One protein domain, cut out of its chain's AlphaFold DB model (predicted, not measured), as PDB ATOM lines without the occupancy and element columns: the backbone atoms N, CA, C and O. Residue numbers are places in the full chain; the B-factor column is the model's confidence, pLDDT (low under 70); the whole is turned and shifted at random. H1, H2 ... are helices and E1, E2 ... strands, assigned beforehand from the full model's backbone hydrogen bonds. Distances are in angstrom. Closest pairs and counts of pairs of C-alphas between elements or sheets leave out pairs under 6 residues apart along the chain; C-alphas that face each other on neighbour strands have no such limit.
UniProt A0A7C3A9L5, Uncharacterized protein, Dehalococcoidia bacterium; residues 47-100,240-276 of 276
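AT A GLANCE: This is residues 47 to 100 and 240 to 276 of the 276 residues of an uncharacterized protein of Dehalococcoidia bacterium (UniProt A0A7C3A9L5). A twisted sheet of five antiparallel strands curls round one long helix, H1, which packs on one face of the sheet and makes the longest axis with its first turn sticking out past the strands. The printed part has 91 residues, with H1 first and then strands E1 to E5, which stand in the sheet in that same order. The class is mixed, helices and strands, in two layers, one helix layer on one face of the sheet. The whole is compact, with a radius of gyration of the C-alphas of 12.9 A, and its outline is elongated, 39 by 22 by 21 A.

HOW THE PARTS SIT: The sheet holds E1, residues 79 to 86, E2, residues 89 to 97, E3, residues 240 to 247, E4, residues 253 to 264, and E5, residues 266 to 275. E1 and E2 form a hairpin at 159 degrees, with N 81 and O 93 3.0 A apart, within hydrogen-bond range. E2 and E3 are antiparallel, with N 94 and O 243 at 2.9 A. E3, E4 and E5 are a meander, each strand the antiparallel neighbour of the one before, with N 242 and O 259 at 2.8 A and N 258 and O 273 at 2.9 A. E5 bends by 54 degrees at residue 270. H1, residues 47 to 71, is on the sheet; its closest C-alphas to E3 are those of Ala 58 and Ala 246, 5.1 A. In H1 every O i to N i+4 pair is within hydrogen-bond range. The edge strands E1 and E5 are apart.

IN THESE COORDINATES: H1 is 36.1 A long, from C-alpha 47 at (-51.485, -64.993, 73.045). E1 measures 19.8 A, E2 26.2 A, E3 22.7 A and E4 31.7 A. E5 measures 26.3 A and ends with C-alpha 275 at (-54.111, -49.723, 70.986).

THE WHOLE: The C-alphas of Val 47 and Gly 265 are farthest apart, 40.2 A. Residues 101 to 239 are not printed, and C-alphas 100 and 240 are 10.3 A apart across this cut. Of the links printed whole, none is long. Residues 272 to 276 have pLDDT under 70.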
ATOM      1  N   VAL A  47     -51.613 -66.331  73.659       89.31
ATOM      2  CA  VAL A  47     -51.485 -64.993  73.045       89.31
ATOM      3  C   VAL A  47     -52.509 -64.007  73.615       89.31
ATOM      4  O   VAL A  47     -52.244 -62.808  73.716       89.31
ATOM      5  N   PHE A  48     -53.705 -64.486  73.956       91.69
ATOM      6  CA  PHE A  48     -54.730 -63.649  74.566       91.69
ATOM      7  C   PHE A  48     -54.372 -63.280  76.010       91.69
ATOM      8  O   PHE A  48     -54.509 -62.116  76.376       91.69
ATOM      9  N   GLU A  49     -53.888 -64.239  76.802       92.44
ATOM     10  CA  GLU A  49     -53.414 -64.007  78.170       92.44
ATOM     11  C   GLU A  49     -52.278 -62.977  78.188       92.44
ATOM     12  O   GLU A  49     -52.389 -61.974  78.889       92.44
ATOM     13  N   GLU A  50     -51.272 -63.129  77.322       93.12
ATOM     14  CA  GLU A  50     -50.155 -62.180  77.200       93.12
ATOM     15  C   GLU A  50     -50.633 -60.757  76.851       93.12
ATOM     16  O   GLU A  50     -50.201 -59.774  77.453       93.12
ATOM     17  N   LYS A  51     -51.580 -60.619  75.913       92.62
ATOM     18  CA  LYS A  51     -52.157 -59.310  75.554       92.62
ATOM     19  C   LYS A  51     -52.926 -58.668  76.705       92.62
ATOM     20  O   LYS A  51     -52.871 -57.450  76.871       92.62
ATOM     21  N   VAL A  52     -53.663 -59.465  77.474       94.62
ATOM     22  CA  VAL A  52     -54.413 -58.981  78.640       94.62
ATOM     23  C   VAL A  52     -53.453 -58.549  79.749       94.62
ATOM     24  O   VAL A  52     -53.627 -57.472  80.316       94.62
ATOM     25  N   GLU A  53     -52.402 -59.325  80.015       95.94
ATOM     26  CA  GLU A  53     -51.351 -58.964  80.974       95.94
ATOM     27  C   GLU A  53     -50.625 -57.675  80.573       95.94
ATOM     28  O   GLU A  53     -50.409 -56.811  81.428       95.94
ATOM     29  N   ALA A  54     -50.328 -57.506  79.280       95.94
ATOM     30  CA  ALA A  54     -49.735 -56.286  78.737       95.94
ATOM     31  C   ALA A  54     -50.648 -55.070  78.876       95.94
ATOM     32  O   ALA A  54     -50.176 -53.970  79.168       95.94
ATOM     33  N   LEU A  55     -51.956 -55.248  78.677       95.75
ATOM     34  CA  LEU A  55     -52.923 -54.178  78.883       95.75
ATOM     35  C   LEU A  55     -52.931 -53.732  80.348       95.75
ATOM     36  O   LEU A  55     -52.750 -52.545  80.607       95.75
ATOM     37  N   TYR A  56     -53.034 -54.670  81.292       96.25
ATOM     38  CA  TYR A  56     -52.981 -54.352  82.721       96.25
ATOM     39  C   TYR A  56     -51.655 -53.710  83.137       96.25
ATOM     40  O   TYR A  56     -51.642 -52.795  83.959       96.25
ATOM     41  N   ALA A  57     -50.534 -54.142  82.553       97.44
ATOM     42  CA  ALA A  57     -49.240 -53.524  82.813       97.44
ATOM     43  C   ALA A  57     -49.195 -52.066  82.319       97.44
ATOM     44  O   ALA A  57     -48.733 -51.180  83.039       97.44
ATOM     45  N   ALA A  58     -49.724 -51.787  81.124       96.88
ATOM     46  CA  ALA A  58     -49.825 -50.423  80.614       96.88
ATOM     47  C   ALA A  58     -50.768 -49.551  81.468       96.88
ATOM     48  O   ALA A  58     -50.439 -48.393  81.725       96.88
ATOM     49  N   GLU A  59     -51.891 -50.095  81.959       96.56
ATOM     50  CA  GLU A  59     -52.807 -49.389  82.873       96.56
ATOM     51  C   GLU A  59     -52.118 -49.016  84.186       96.56
ATOM     52  O   GLU A  59     -52.179 -47.859  84.597       96.56
ATOM     53  N   ALA A  60     -51.371 -49.947  84.786       97.56
ATOM     54  CA  ALA A  60     -50.572 -49.670  85.978       97.56
ATOM     55  C   ALA A  60     -49.544 -48.546  85.736       97.56
ATOM     56  O   ALA A  60     -49.310 -47.714  86.611       97.56
ATOM     57  N   GLY A  61     -48.966 -48.475  84.530       97.81
ATOM     58  CA  GLY A  61     -48.105 -47.365  84.119       97.81
ATOM     59  C   GLY A  61     -48.825 -46.016  84.076       97.81
ATOM     60  O   GLY A  61     -48.265 -45.011  84.513       97.81
ATOM     61  N   VAL A  62     -50.070 -45.983  83.592       97.00
ATOM     62  CA  VAL A  62     -50.902 -44.768  83.612       97.00
ATOM     63  C   VAL A  62     -51.250 -44.372  85.046       97.00
ATOM     64  O   VAL A  62     -51.097 -43.205  85.399       97.00
ATOM     65  N   GLU A  63     -51.670 -45.314  85.890       96.50
ATOM     66  CA  GLU A  63     -52.008 -45.034  87.291       96.50
ATOM     67  C   GLU A  63     -50.809 -44.487  88.081       96.50
ATOM     68  O   GLU A  63     -50.950 -43.496  88.801       96.50
ATOM     69  N   ASP A  64     -49.616 -45.067  87.904       97.69
ATOM     70  CA  ASP A  64     -48.387 -44.562  88.527       97.69
ATOM     71  C   ASP A  64     -48.038 -43.153  88.020       97.69
ATOM     72  O   ASP A  64     -47.643 -42.291  88.808       97.69
ATOM     73  N   ALA A  65     -48.246 -42.874  86.729       97.19
ATOM     74  CA  ALA A  65     -48.015 -41.550  86.154       97.19
ATOM     75  C   ALA A  65     -48.943 -40.497  86.760       97.19
ATOM     76  O   ALA A  65     -48.485 -39.426  87.163       97.19
ATOM     77  N   LEU A  66     -50.237 -40.810  86.876       95.69
ATOM     78  CA  LEU A  66     -51.216 -39.936  87.521       95.69
ATOM     79  C   LEU A  66     -50.873 -39.727  88.999       95.69
ATOM     80  O   LEU A  66     -50.898 -38.597  89.490       95.69
ATOM     81  N   TRP A  67     -50.474 -40.788  89.705       96.19
ATOM     82  CA  TRP A  67     -50.044 -40.685  91.096       96.19
ATOM     83  C   TRP A  67     -48.821 -39.773  91.253       96.19
ATOM     84  O   TRP A  67     -48.805 -38.924  92.150       96.19
ATOM     85  N   ARG A  68     -47.817 -39.891  90.373       95.88
ATOM     86  CA  ARG A  68     -46.643 -39.003  90.363       95.88
ATOM     87  C   ARG A  68     -47.027 -37.567  90.070       95.88
ATOM     88  O   ARG A  68     -46.536 -36.682  90.753       95.88
ATOM     89  N   MET A  69     -47.925 -37.324  89.122       94.56
ATOM     90  CA  MET A  69     -48.402 -35.971  88.837       94.56
ATOM     91  C   MET A  69     -49.085 -35.341  90.056       94.56
ATOM     92  O   MET A  69     -48.822 -34.182  90.356       94.56
ATOM     93  N   ALA A  70     -49.865 -36.115  90.816       93.06
ATOM     94  CA  ALA A  70     -50.519 -35.631  92.032       93.06
ATOM     95  C   ALA A  70     -49.569 -35.438  93.234       93.06
ATOM     96  O   ALA A  70     -49.780 -34.531  94.035       93.06
ATOM     97  N   ASN A  71     -48.554 -36.296  93.407       94.56
ATOM     98  CA  ASN A  71     -47.750 -36.346  94.642       94.56
ATOM     99  C   ASN A  71     -46.300 -35.863  94.480       94.56
ATOM    100  O   ASN A  71     -45.671 -35.462  95.457       94.56
ATOM    101  N   ASN A  72     -45.742 -35.946  93.275       95.00
ATOM    102  CA  ASN A  72     -44.347 -35.631  92.972       95.00
ATOM    103  C   ASN A  72     -44.204 -35.143  91.521       95.00
ATOM    104  O   ASN A  72     -43.559 -35.789  90.686       95.00
ATOM    105  N   LYS A  73     -44.871 -34.022  91.219       93.06
ATOM    106  CA  LYS A  73     -44.921 -33.445  89.876       93.06
ATOM    107  C   LYS A  73     -43.504 -33.196  89.328       93.06
ATOM    108  O   LYS A  73     -42.707 -32.530  89.996       93.06
ATOM    109  N   PRO A  74     -43.175 -33.691  88.121       94.44
ATOM    110  CA  PRO A  74     -41.902 -33.396  87.473       94.44
ATOM    111  C   PRO A  74     -41.708 -31.893  87.253       94.44
ATOM    112  O   PRO A  74     -42.643 -31.180  86.898       94.44
ATOM    113  N   SER A  75     -40.473 -31.412  87.397       92.56
ATOM    114  CA  SER A  75     -40.129 -30.000  87.166       92.56
ATOM    115  C   SER A  75     -40.077 -29.606  85.687       92.56
ATOM    116  O   SER A  75     -39.950 -28.429  85.370       92.56
ATOM    117  N   SER A  76     -40.085 -30.582  84.778       93.25
ATOM    118  CA  SER A  76     -39.931 -30.368  83.339       93.25
ATOM    119  C   SER A  76     -40.597 -31.483  82.547       93.25
ATOM    120  O   SER A  76     -40.556 -32.643  82.964       93.25
ATOM    121  N   PHE A  77     -41.116 -31.135  81.371       93.19
ATOM    122  CA  PHE A  77     -41.699 -32.063  80.405       93.19
ATOM    123  C   PHE A  77     -40.929 -31.990  79.070       93.19
ATOM    124  O   PHE A  77     -40.412 -30.920  78.744       93.19
ATOM    125  N   PRO A  78     -40.820 -33.094  78.304       96.38
ATOM    126  CA  PRO A  78     -41.368 -34.423  78.587       96.38
ATOM    127  C   PRO A  78     -40.660 -35.121  79.759       96.38
ATOM    128  O   PRO A  78     -39.459 -34.951  79.966       96.38
ATOM    129  N   TYR A  79     -41.408 -35.908  80.532       97.31
ATOM    130  CA  TYR A  79     -40.886 -36.705  81.643       97.31
ATOM    131  C   TYR A  79     -41.079 -38.191  81.354       97.31
ATOM    132  O   TYR A  79     -42.204 -38.643  81.158       97.31
ATOM    133  N   SER A  80     -39.985 -38.952  81.328       98.00
ATOM    134  CA  SER A  80     -39.994 -40.377  80.994       98.00
ATOM    135  C   SER A  80     -39.368 -41.227  82.092       98.00
ATOM    136  O   SER A  80     -38.332 -40.851  82.645       98.00
ATOM    137  N   TYR A  81     -39.948 -42.392  82.358       98.25
ATOM    138  CA  TYR A  81     -39.410 -43.375  83.297       98.25
ATOM    139  C   TYR A  81     -39.898 -44.790  82.956       98.25
ATOM    140  O   TYR A  81     -40.753 -44.972  82.090       98.25
ATOM    141  N   GLU A  82     -39.336 -45.793  83.631       98.12
ATOM    142  CA  GLU A  82     -39.709 -47.195  83.444       98.12
ATOM    143  C   GLU A  82     -40.173 -47.827  84.758       98.12
ATOM    144  O   GLU A  82     -39.627 -47.545  85.829       98.12
ATOM    145  N   LEU A  83     -41.175 -48.698  84.654       97.75
ATOM    146  CA  LEU A  83     -41.586 -49.626  85.702       97.75
ATOM    147  C   LEU A  83     -41.183 -51.031  85.270       97.75
ATOM    148  O   LEU A  83     -41.529 -51.468  84.175       97.75
ATOM    149  N   THR A  84     -40.451 -51.744  86.114       97.56
ATOM    150  CA  THR A  84     -40.010 -53.115  85.835       97.56
ATOM    151  C   THR A  84     -40.834 -54.113  86.629       97.56
ATOM    152  O   THR A  84     -41.248 -53.801  87.744       97.56
ATOM    153  N   ASP A  85     -40.959 -55.333  86.104       94.75
ATOM    154  CA  ASP A  85     -41.580 -56.472  86.794       94.75
ATOM    155  C   ASP A  85     -43.087 -56.283  87.061       94.75
ATOM    156  O   ASP A  85     -43.628 -56.721  88.074       94.75
ATOM    157  N   ILE A  86     -43.786 -55.630  86.126       96.88
ATOM    158  CA  ILE A  86     -45.250 -55.521  86.141       96.88
ATOM    159  C   ILE A  86     -45.802 -56.626  85.243       96.88
ATOM    160  O   ILE A  86     -45.700 -56.529  84.024       96.88
ATOM    161  N   ASN A  87     -46.331 -57.702  85.833       94.62
ATOM    162  CA  ASN A  87     -46.737 -58.922  85.111       94.62
ATOM    163  C   ASN A  87     -45.613 -59.497  84.223       94.62
ATOM    164  O   ASN A  87     -45.847 -59.916  83.096       94.62
ATOM    165  N   GLY A  88     -44.360 -59.462  84.697       94.88
ATOM    166  CA  GLY A  88     -43.201 -59.917  83.918       94.88
ATOM    167  C   GLY A  88     -42.803 -58.998  82.751       94.88
ATOM    168  O   GLY A  88     -41.932 -59.365  81.963       94.88
ATOM    169  N   MET A  89     -43.405 -57.809  82.647       96.88
ATOM    170  CA  MET A  89     -43.146 -56.824  81.596       96.88
ATOM    171  C   MET A  89     -42.423 -55.587  82.135       96.88
ATOM    172  O   MET A  89     -42.412 -55.303  83.338       96.88
ATOM    173  N   THR A  90     -41.816 -54.835  81.214       98.06
ATOM    174  CA  THR A  90     -41.288 -53.489  81.478       98.06
ATOM    175  C   THR A  90     -42.219 -52.464  80.851       98.06
ATOM    176  O   THR A  90     -42.538 -52.555  79.669       98.06
ATOM    177  N   VAL A  91     -42.665 -51.482  81.628       98.19
ATOM    178  CA  VAL A  91     -43.593 -50.445  81.173       98.19
ATOM    179  C   VAL A  91     -42.837 -49.135  81.025       98.19
ATOM    180  O   VAL A  91     -42.369 -48.571  82.012       98.19
ATOM    181  N   SER A  92     -42.718 -48.647  79.792       98.38
ATOM    182  CA  SER A  92     -42.149 -47.332  79.501       98.38
ATOM    183  C   SER A  92     -43.252 -46.284  79.549       98.38
ATOM    184  O   SER A  92     -44.243 -46.387  78.824       98.38
ATOM    185  N   VAL A  93     -43.094 -45.289  80.417       98.25
ATOM    186  CA  VAL A  93     -44.079 -44.233  80.642       98.25
ATOM    187  C   VAL A  93     -43.486 -42.896  80.225       98.25
ATOM    188  O   VAL A  93     -42.377 -42.549  80.631       98.25
ATOM    189  N   VAL A  94     -44.235 -42.131  79.432       98.06
ATOM    190  CA  VAL A  94     -43.883 -40.771  79.010       98.06
ATOM    191  C   VAL A  94     -45.047 -39.832  79.296       98.06
ATOM    192  O   VAL A  94     -46.159 -40.064  78.827       98.06
ATOM    193  N   ILE A  95     -44.773 -38.760  80.034       97.12
ATOM    194  CA  ILE A  95     -45.705 -37.671  80.327       97.12
ATOM    195  C   ILE A  95     -45.278 -36.445  79.519       97.12
ATOM    196  O   ILE A  95     -44.137 -35.995  79.641       97.12
ATOM    197  N   ASN A  96     -46.180 -35.888  78.715       95.62
ATOM    198  CA  ASN A  96     -45.941 -34.678  77.927       95.62
ATOM    199  C   ASN A  96     -46.943 -33.588  78.307       95.62
ATOM    200  O   ASN A  96     -48.113 -33.886  78.552       95.62
ATOM    201  N   ALA A  97     -46.501 -32.331  78.283       93.31
ATOM    202  CA  ALA A  97     -47.418 -31.198  78.218       93.31
ATOM    203  C   ALA A  97     -48.141 -31.215  76.861       93.31
ATOM    204  O   ALA A  97     -47.545 -31.569  75.841       93.31
ATOM    205  N   VAL A  98     -49.432 -30.894  76.851       91.94
ATOM    206  CA  VAL A  98     -50.218 -30.864  75.613       91.94
ATOM    207  C   VAL A  98     -50.053 -29.507  74.935       91.94
ATOM    208  O   VAL A  98     -50.418 -28.479  75.490       91.94
ATOM    209  N   GLU A  99     -49.541 -29.526  73.705       91.75
ATOM    210  CA  GLU A  99     -49.356 -28.334  72.860       91.75
ATOM    211  C   GLU A  99     -50.452 -28.201  71.788       91.75
ATOM    212  O   GLU A  99     -50.475 -27.251  71.010       91.75
ATOM    213  N   THR A 100     -51.391 -29.149  71.712       93.00
ATOM    214  CA  THR A 100     -52.485 -29.122  70.733       93.00
ATOM    215  C   THR A 100     -53.788 -29.608  71.352       93.00
ATOM    216  O   THR A 100     -53.852 -30.734  71.843       93.00
ATOM    217  N   TYR A 240     -52.189 -32.512  80.143       94.25
ATOM    218  CA  TYR A 240     -51.081 -33.439  79.984       94.25
ATOM    219  C   TYR A 240     -51.528 -34.678  79.218       94.25
ATOM    220  O   TYR A 240     -52.696 -35.067  79.229       94.25
ATOM    221  N   SER A 241     -50.569 -35.323  78.562       94.81
ATOM    222  CA  SER A 241     -50.757 -36.624  77.930       94.81
ATOM    223  C   SER A 241     -49.787 -37.634  78.522       94.81
ATOM    224  O   SER A 241     -48.605 -37.349  78.703       94.81
ATOM    225  N   ILE A 242     -50.291 -38.827  78.809       96.31
ATOM    226  CA  ILE A 242     -49.519 -39.975  79.271       96.31
ATOM    227  C   ILE A 242     -49.538 -41.011  78.162       96.31
ATOM    228  O   ILE A 242     -50.593 -41.342  77.625       96.31
ATOM    229  N   THR A 243     -48.368 -41.531  77.821       97.12
ATOM    230  CA  THR A 243     -48.217 -42.729  76.997       97.12
ATOM    231  C   THR A 243     -47.533 -43.794  77.837       97.12
ATOM    232  O   THR A 243     -46.397 -43.591  78.257       97.12
ATOM    233  N   ALA A 244     -48.213 -44.915  78.069       97.19
ATOM    234  CA  ALA A 244     -47.663 -46.084  78.744       97.19
ATOM    235  C   ALA A 244     -47.555 -47.242  77.746       97.19
ATOM    236  O   ALA A 244     -48.537 -47.598  77.090       97.19
ATOM    237  N   GLN A 245     -46.358 -47.807  77.607       97.88
ATOM    238  CA  GLN A 245     -46.065 -48.902  76.685       97.88
ATOM    239  C   GLN A 245     -45.569 -50.112  77.465       97.88
ATOM    240  O   GLN A 245     -44.475 -50.065  78.023       97.88
ATOM    241  N   ALA A 246     -46.354 -51.187  77.486       97.38
ATOM    242  CA  ALA A 246     -45.934 -52.455  78.067       97.38
ATOM    243  C   ALA A 246     -45.087 -53.229  77.056       97.38
ATOM    244  O   ALA A 246     -45.496 -53.421  75.904       97.38
ATOM    245  N   LYS A 247     -43.904 -53.655  77.493       97.31
ATOM    246  CA  LYS A 247     -42.928 -54.373  76.684       97.31
ATOM    247  C   LYS A 247     -42.619 -55.739  77.274       97.31
ATOM    248  O   LYS A 247     -42.428 -55.864  78.485       97.31
ATOM    249  N   ASP A 248     -42.537 -56.737  76.406       95.25
ATOM    250  CA  ASP A 248     -42.143 -58.090  76.786       95.25
ATOM    251  C   ASP A 248     -40.649 -58.177  77.168       95.25
ATOM    252  O   ASP A 248     -39.890 -57.202  77.115       95.25
ATOM    253  N   ALA A 249     -40.191 -59.378  77.530       94.00
ATOM    254  CA  ALA A 249     -38.791 -59.633  77.873       94.00
ATOM    255  C   ALA A 249     -37.799 -59.403  76.708       94.00
ATOM    256  O   ALA A 249     -36.586 -59.408  76.925       94.00
ATOM    257  N   THR A 250     -38.294 -59.226  75.479       95.00
ATOM    258  CA  THR A 250     -37.503 -58.918  74.280       95.00
ATOM    259  C   THR A 250     -37.499 -57.428  73.925       95.00
ATOM    260  O   THR A 250     -36.940 -57.067  72.891       95.00
ATOM    261  N   ASP A 251     -38.069 -56.571  74.784       93.00
ATOM    262  CA  ASP A 251     -38.263 -55.127  74.566       93.00
ATOM    263  C   ASP A 251     -39.252 -54.810  73.419       93.00
ATOM    264  O   ASP A 251     -39.297 -53.691  72.901       93.00
ATOM    265  N   THR A 252     -40.090 -55.777  73.030       94.31
ATOM    266  CA  THR A 252     -41.143 -55.576  72.027       94.31
ATOM    267  C   THR A 252     -42.383 -54.990  72.692       94.31
ATOM    268  O   THR A 252     -42.874 -55.524  73.683       94.31
ATOM    269  N   VAL A 253     -42.923 -53.898  72.139       93.44
ATOM    270  CA  VAL A 253     -44.169 -53.285  72.630       93.44
ATOM    271  C   VAL A 253     -45.350 -54.205  72.324       93.44
ATOM    272  O   VAL A 253     -45.684 -54.415  71.159       93.44
ATOM    273  N   VAL A 254     -45.995 -54.711  73.375       91.56
ATOM    274  CA  VAL A 254     -47.176 -55.584  73.281       91.56
ATOM    275  C   VAL A 254     -48.467 -54.773  73.379       91.56
ATOM    276  O   VAL A 254     -49.450 -55.096  72.720       91.56
ATOM    277  N   SER A 255     -48.468 -53.698  74.175       93.31
ATOM    278  CA  SER A 255     -49.636 -52.833  74.366       93.31
ATOM    279  C   SER A 255     -49.220 -51.376  74.558       93.31
ATOM    280  O   SER A 255     -48.168 -51.086  75.132       93.31
ATOM    281  N   THR A 256     -50.033 -50.441  74.062       93.31
ATOM    282  CA  THR A 256     -49.865 -49.002  74.303       93.31
ATOM    283  C   THR A 256     -51.189 -48.376  74.727       93.31
ATOM    284  O   THR A 256     -52.183 -48.446  73.999       93.31
ATOM    285  N   ILE A 257     -51.170 -47.682  75.864       92.50
ATOM    286  CA  ILE A 257     -52.275 -46.845  76.333       92.50
ATOM    287  C   ILE A 257     -51.857 -45.384  76.249       92.50
ATOM    288  O   ILE A 257     -50.741 -45.016  76.630       92.50
ATOM    289  N   ARG A 258     -52.758 -44.550  75.727       91.94
ATOM    290  CA  ARG A 258     -52.619 -43.096  75.714       91.94
ATOM    291  C   ARG A 258     -53.791 -42.469  76.444       91.94
ATOM    292  O   ARG A 258     -54.942 -42.756  76.114       91.94
ATOM    293  N   THR A 259     -53.483 -41.582  77.377       90.38
ATOM    294  CA  THR A 259     -54.483 -40.935  78.225       90.38
ATOM    295  C   THR A 259     -54.194 -39.445  78.309       90.38
ATOM    296  O   THR A 259     -53.057 -39.052  78.566       90.38
ATOM    297  N   GLY A 260     -55.209 -38.619  78.078       88.88
ATOM    298  CA  GLY A 260     -55.166 -37.178  78.326       88.88
ATOM    299  C   GLY A 260     -55.836 -36.857  79.655       88.88
ATOM    300  O   GLY A 260     -56.862 -37.456  79.988       88.88
ATOM    301  N   PHE A 261     -55.262 -35.935  80.423       90.12
ATOM    302  CA  PHE A 261     -55.865 -35.481  81.671       90.12
ATOM    303  C   PHE A 261     -55.627 -33.991  81.912       90.12
ATOM    304  O   PHE A 261     -54.664 -33.414  81.401       90.12
ATOM    305  N   TRP A 262     -56.500 -33.398  82.724       88.00
ATOM    306  CA  TRP A 262     -56.346 -32.047  83.253       88.00
ATOM    307  C   TRP A 262     -55.953 -32.101  84.726       88.00
ATOM    308  O   TRP A 262     -56.534 -32.860  85.509       88.00
ATOM    309  N   GLU A 263     -54.964 -31.300  85.104       86.06
ATOM    310  CA  GLU A 263     -54.580 -31.092  86.500       86.06
ATOM    311  C   GLU A 263     -55.354 -29.902  87.076       86.06
ATOM    312  O   GLU A 263     -54.970 -28.768  86.804       86.06
ATOM    313  N   ALA A 264     -56.406 -30.176  87.864       79.25
ATOM    314  CA  ALA A 264     -57.275 -29.150  88.450       79.25
ATOM    315  C   ALA A 264     -57.535 -29.281  89.946       79.25
ATOM    316  O   ALA A 264     -58.674 -29.323  90.411       79.25
ATOM    317  N   GLY A 265     -56.460 -29.484  90.714       72.75
ATOM    318  CA  GLY A 265     -56.529 -29.914  92.119       72.75
ATOM    319  C   GLY A 265     -57.053 -31.350  92.288       72.75
ATOM    320  O   GLY A 265     -56.690 -32.041  93.237       72.75
ATOM    321  N   ILE A 266     -57.845 -31.826  91.327       75.12
ATOM    322  CA  ILE A 266     -58.244 -33.204  91.084       75.12
ATOM    323  C   ILE A 266     -57.817 -33.546  89.653       75.12
ATOM    324  O   ILE A 266     -57.944 -32.734  88.738       75.12
ATOM    325  N   ILE A 267     -57.292 -34.751  89.464       80.38
ATOM    326  CA  ILE A 267     -56.958 -35.274  88.141       80.38
ATOM    327  C   ILE A 267     -58.254 -35.722  87.459       80.38
ATOM    328  O   ILE A 267     -58.929 -36.627  87.952       80.38
ATOM    329  N   SER A 268     -58.577 -35.110  86.320       77.94
ATOM    330  CA  SER A 268     -59.713 -35.502  85.479       77.94
ATOM    331  C   SER A 268     -59.216 -36.099  84.168       77.94
ATOM    332  O   SER A 268     -58.482 -35.445  83.429       77.94
ATOM    333  N   ILE A 269     -59.603 -37.341  83.877       79.88
ATOM    334  CA  ILE A 269     -59.235 -38.039  82.641       79.88
ATOM    335  C   ILE A 269     -60.251 -37.688  81.553       79.88
ATOM    336  O   ILE A 269     -61.440 -37.958  81.713       79.88
ATOM    337  N   THR A 270     -59.790 -37.124  80.436       70.25
ATOM    338  CA  THR A 270     -60.670 -36.656  79.348       70.25
ATOM    339  C   THR A 270     -60.687 -37.555  78.136       70.25
ATOM    340  O   THR A 270     -61.701 -37.636  77.445       70.25
ATOM    341  N   CYS A 271     -59.595 -38.263  77.868       73.12
ATOM    342  CA  CYS A 271     -59.553 -39.218  76.776       73.12
ATOM    343  C   CYS A 271     -58.761 -40.462  77.158       73.12
ATOM    344  O   CYS A 271     -57.766 -40.395  77.880       73.12
ATOM    345  N   TRP A 272     -59.228 -41.601  76.654       60.41
ATOM    346  CA  TRP A 272     -58.614 -42.903  76.850       60.41
ATOM    347  C   TRP A 272     -58.544 -43.605  75.498       60.41
ATOM    348  O   TRP A 272     -59.574 -43.877  74.879       60.41
ATOM    349  N   GLN A 273     -57.333 -43.880  75.019       67.06
ATOM    350  CA  GLN A 273     -57.110 -44.636  73.793       67.06
ATOM    351  C   GLN A 273     -56.263 -45.870  74.097       67.06
ATOM    352  O   GLN A 273     -55.111 -45.765  74.516       67.06
ATOM    353  N   VAL A 274     -56.835 -47.042  73.821       59.69
ATOM    354  CA  VAL A 274     -56.150 -48.335  73.907       59.69
ATOM    355  C   VAL A 274     -55.833 -48.816  72.498       59.69
ATOM    356  O   VAL A 274     -56.746 -48.984  71.690       59.69
ATOM    357  N   ASN A 275     -54.553 -49.061  72.213       58.34
ATOM    358  CA  ASN A 275     -54.111 -49.723  70.986       58.34
ATOM    359  C   ASN A 275     -53.442 -51.066  71.365       58.34
ATOM    360  O   ASN A 275     -52.313 -51.036  71.868       58.34
ATOM    361  N   PRO A 276     -54.144 -52.207  71.190       49.97
ATOM    362  CA  PRO A 276     -53.652 -53.552  71.517       49.97
ATOM    363  C   PRO A 276     -52.819 -54.212  70.403       49.97
ATOM    364  O   PRO A 276     -52.674 -53.611  69.314       49.97
TER     365      PRO A 276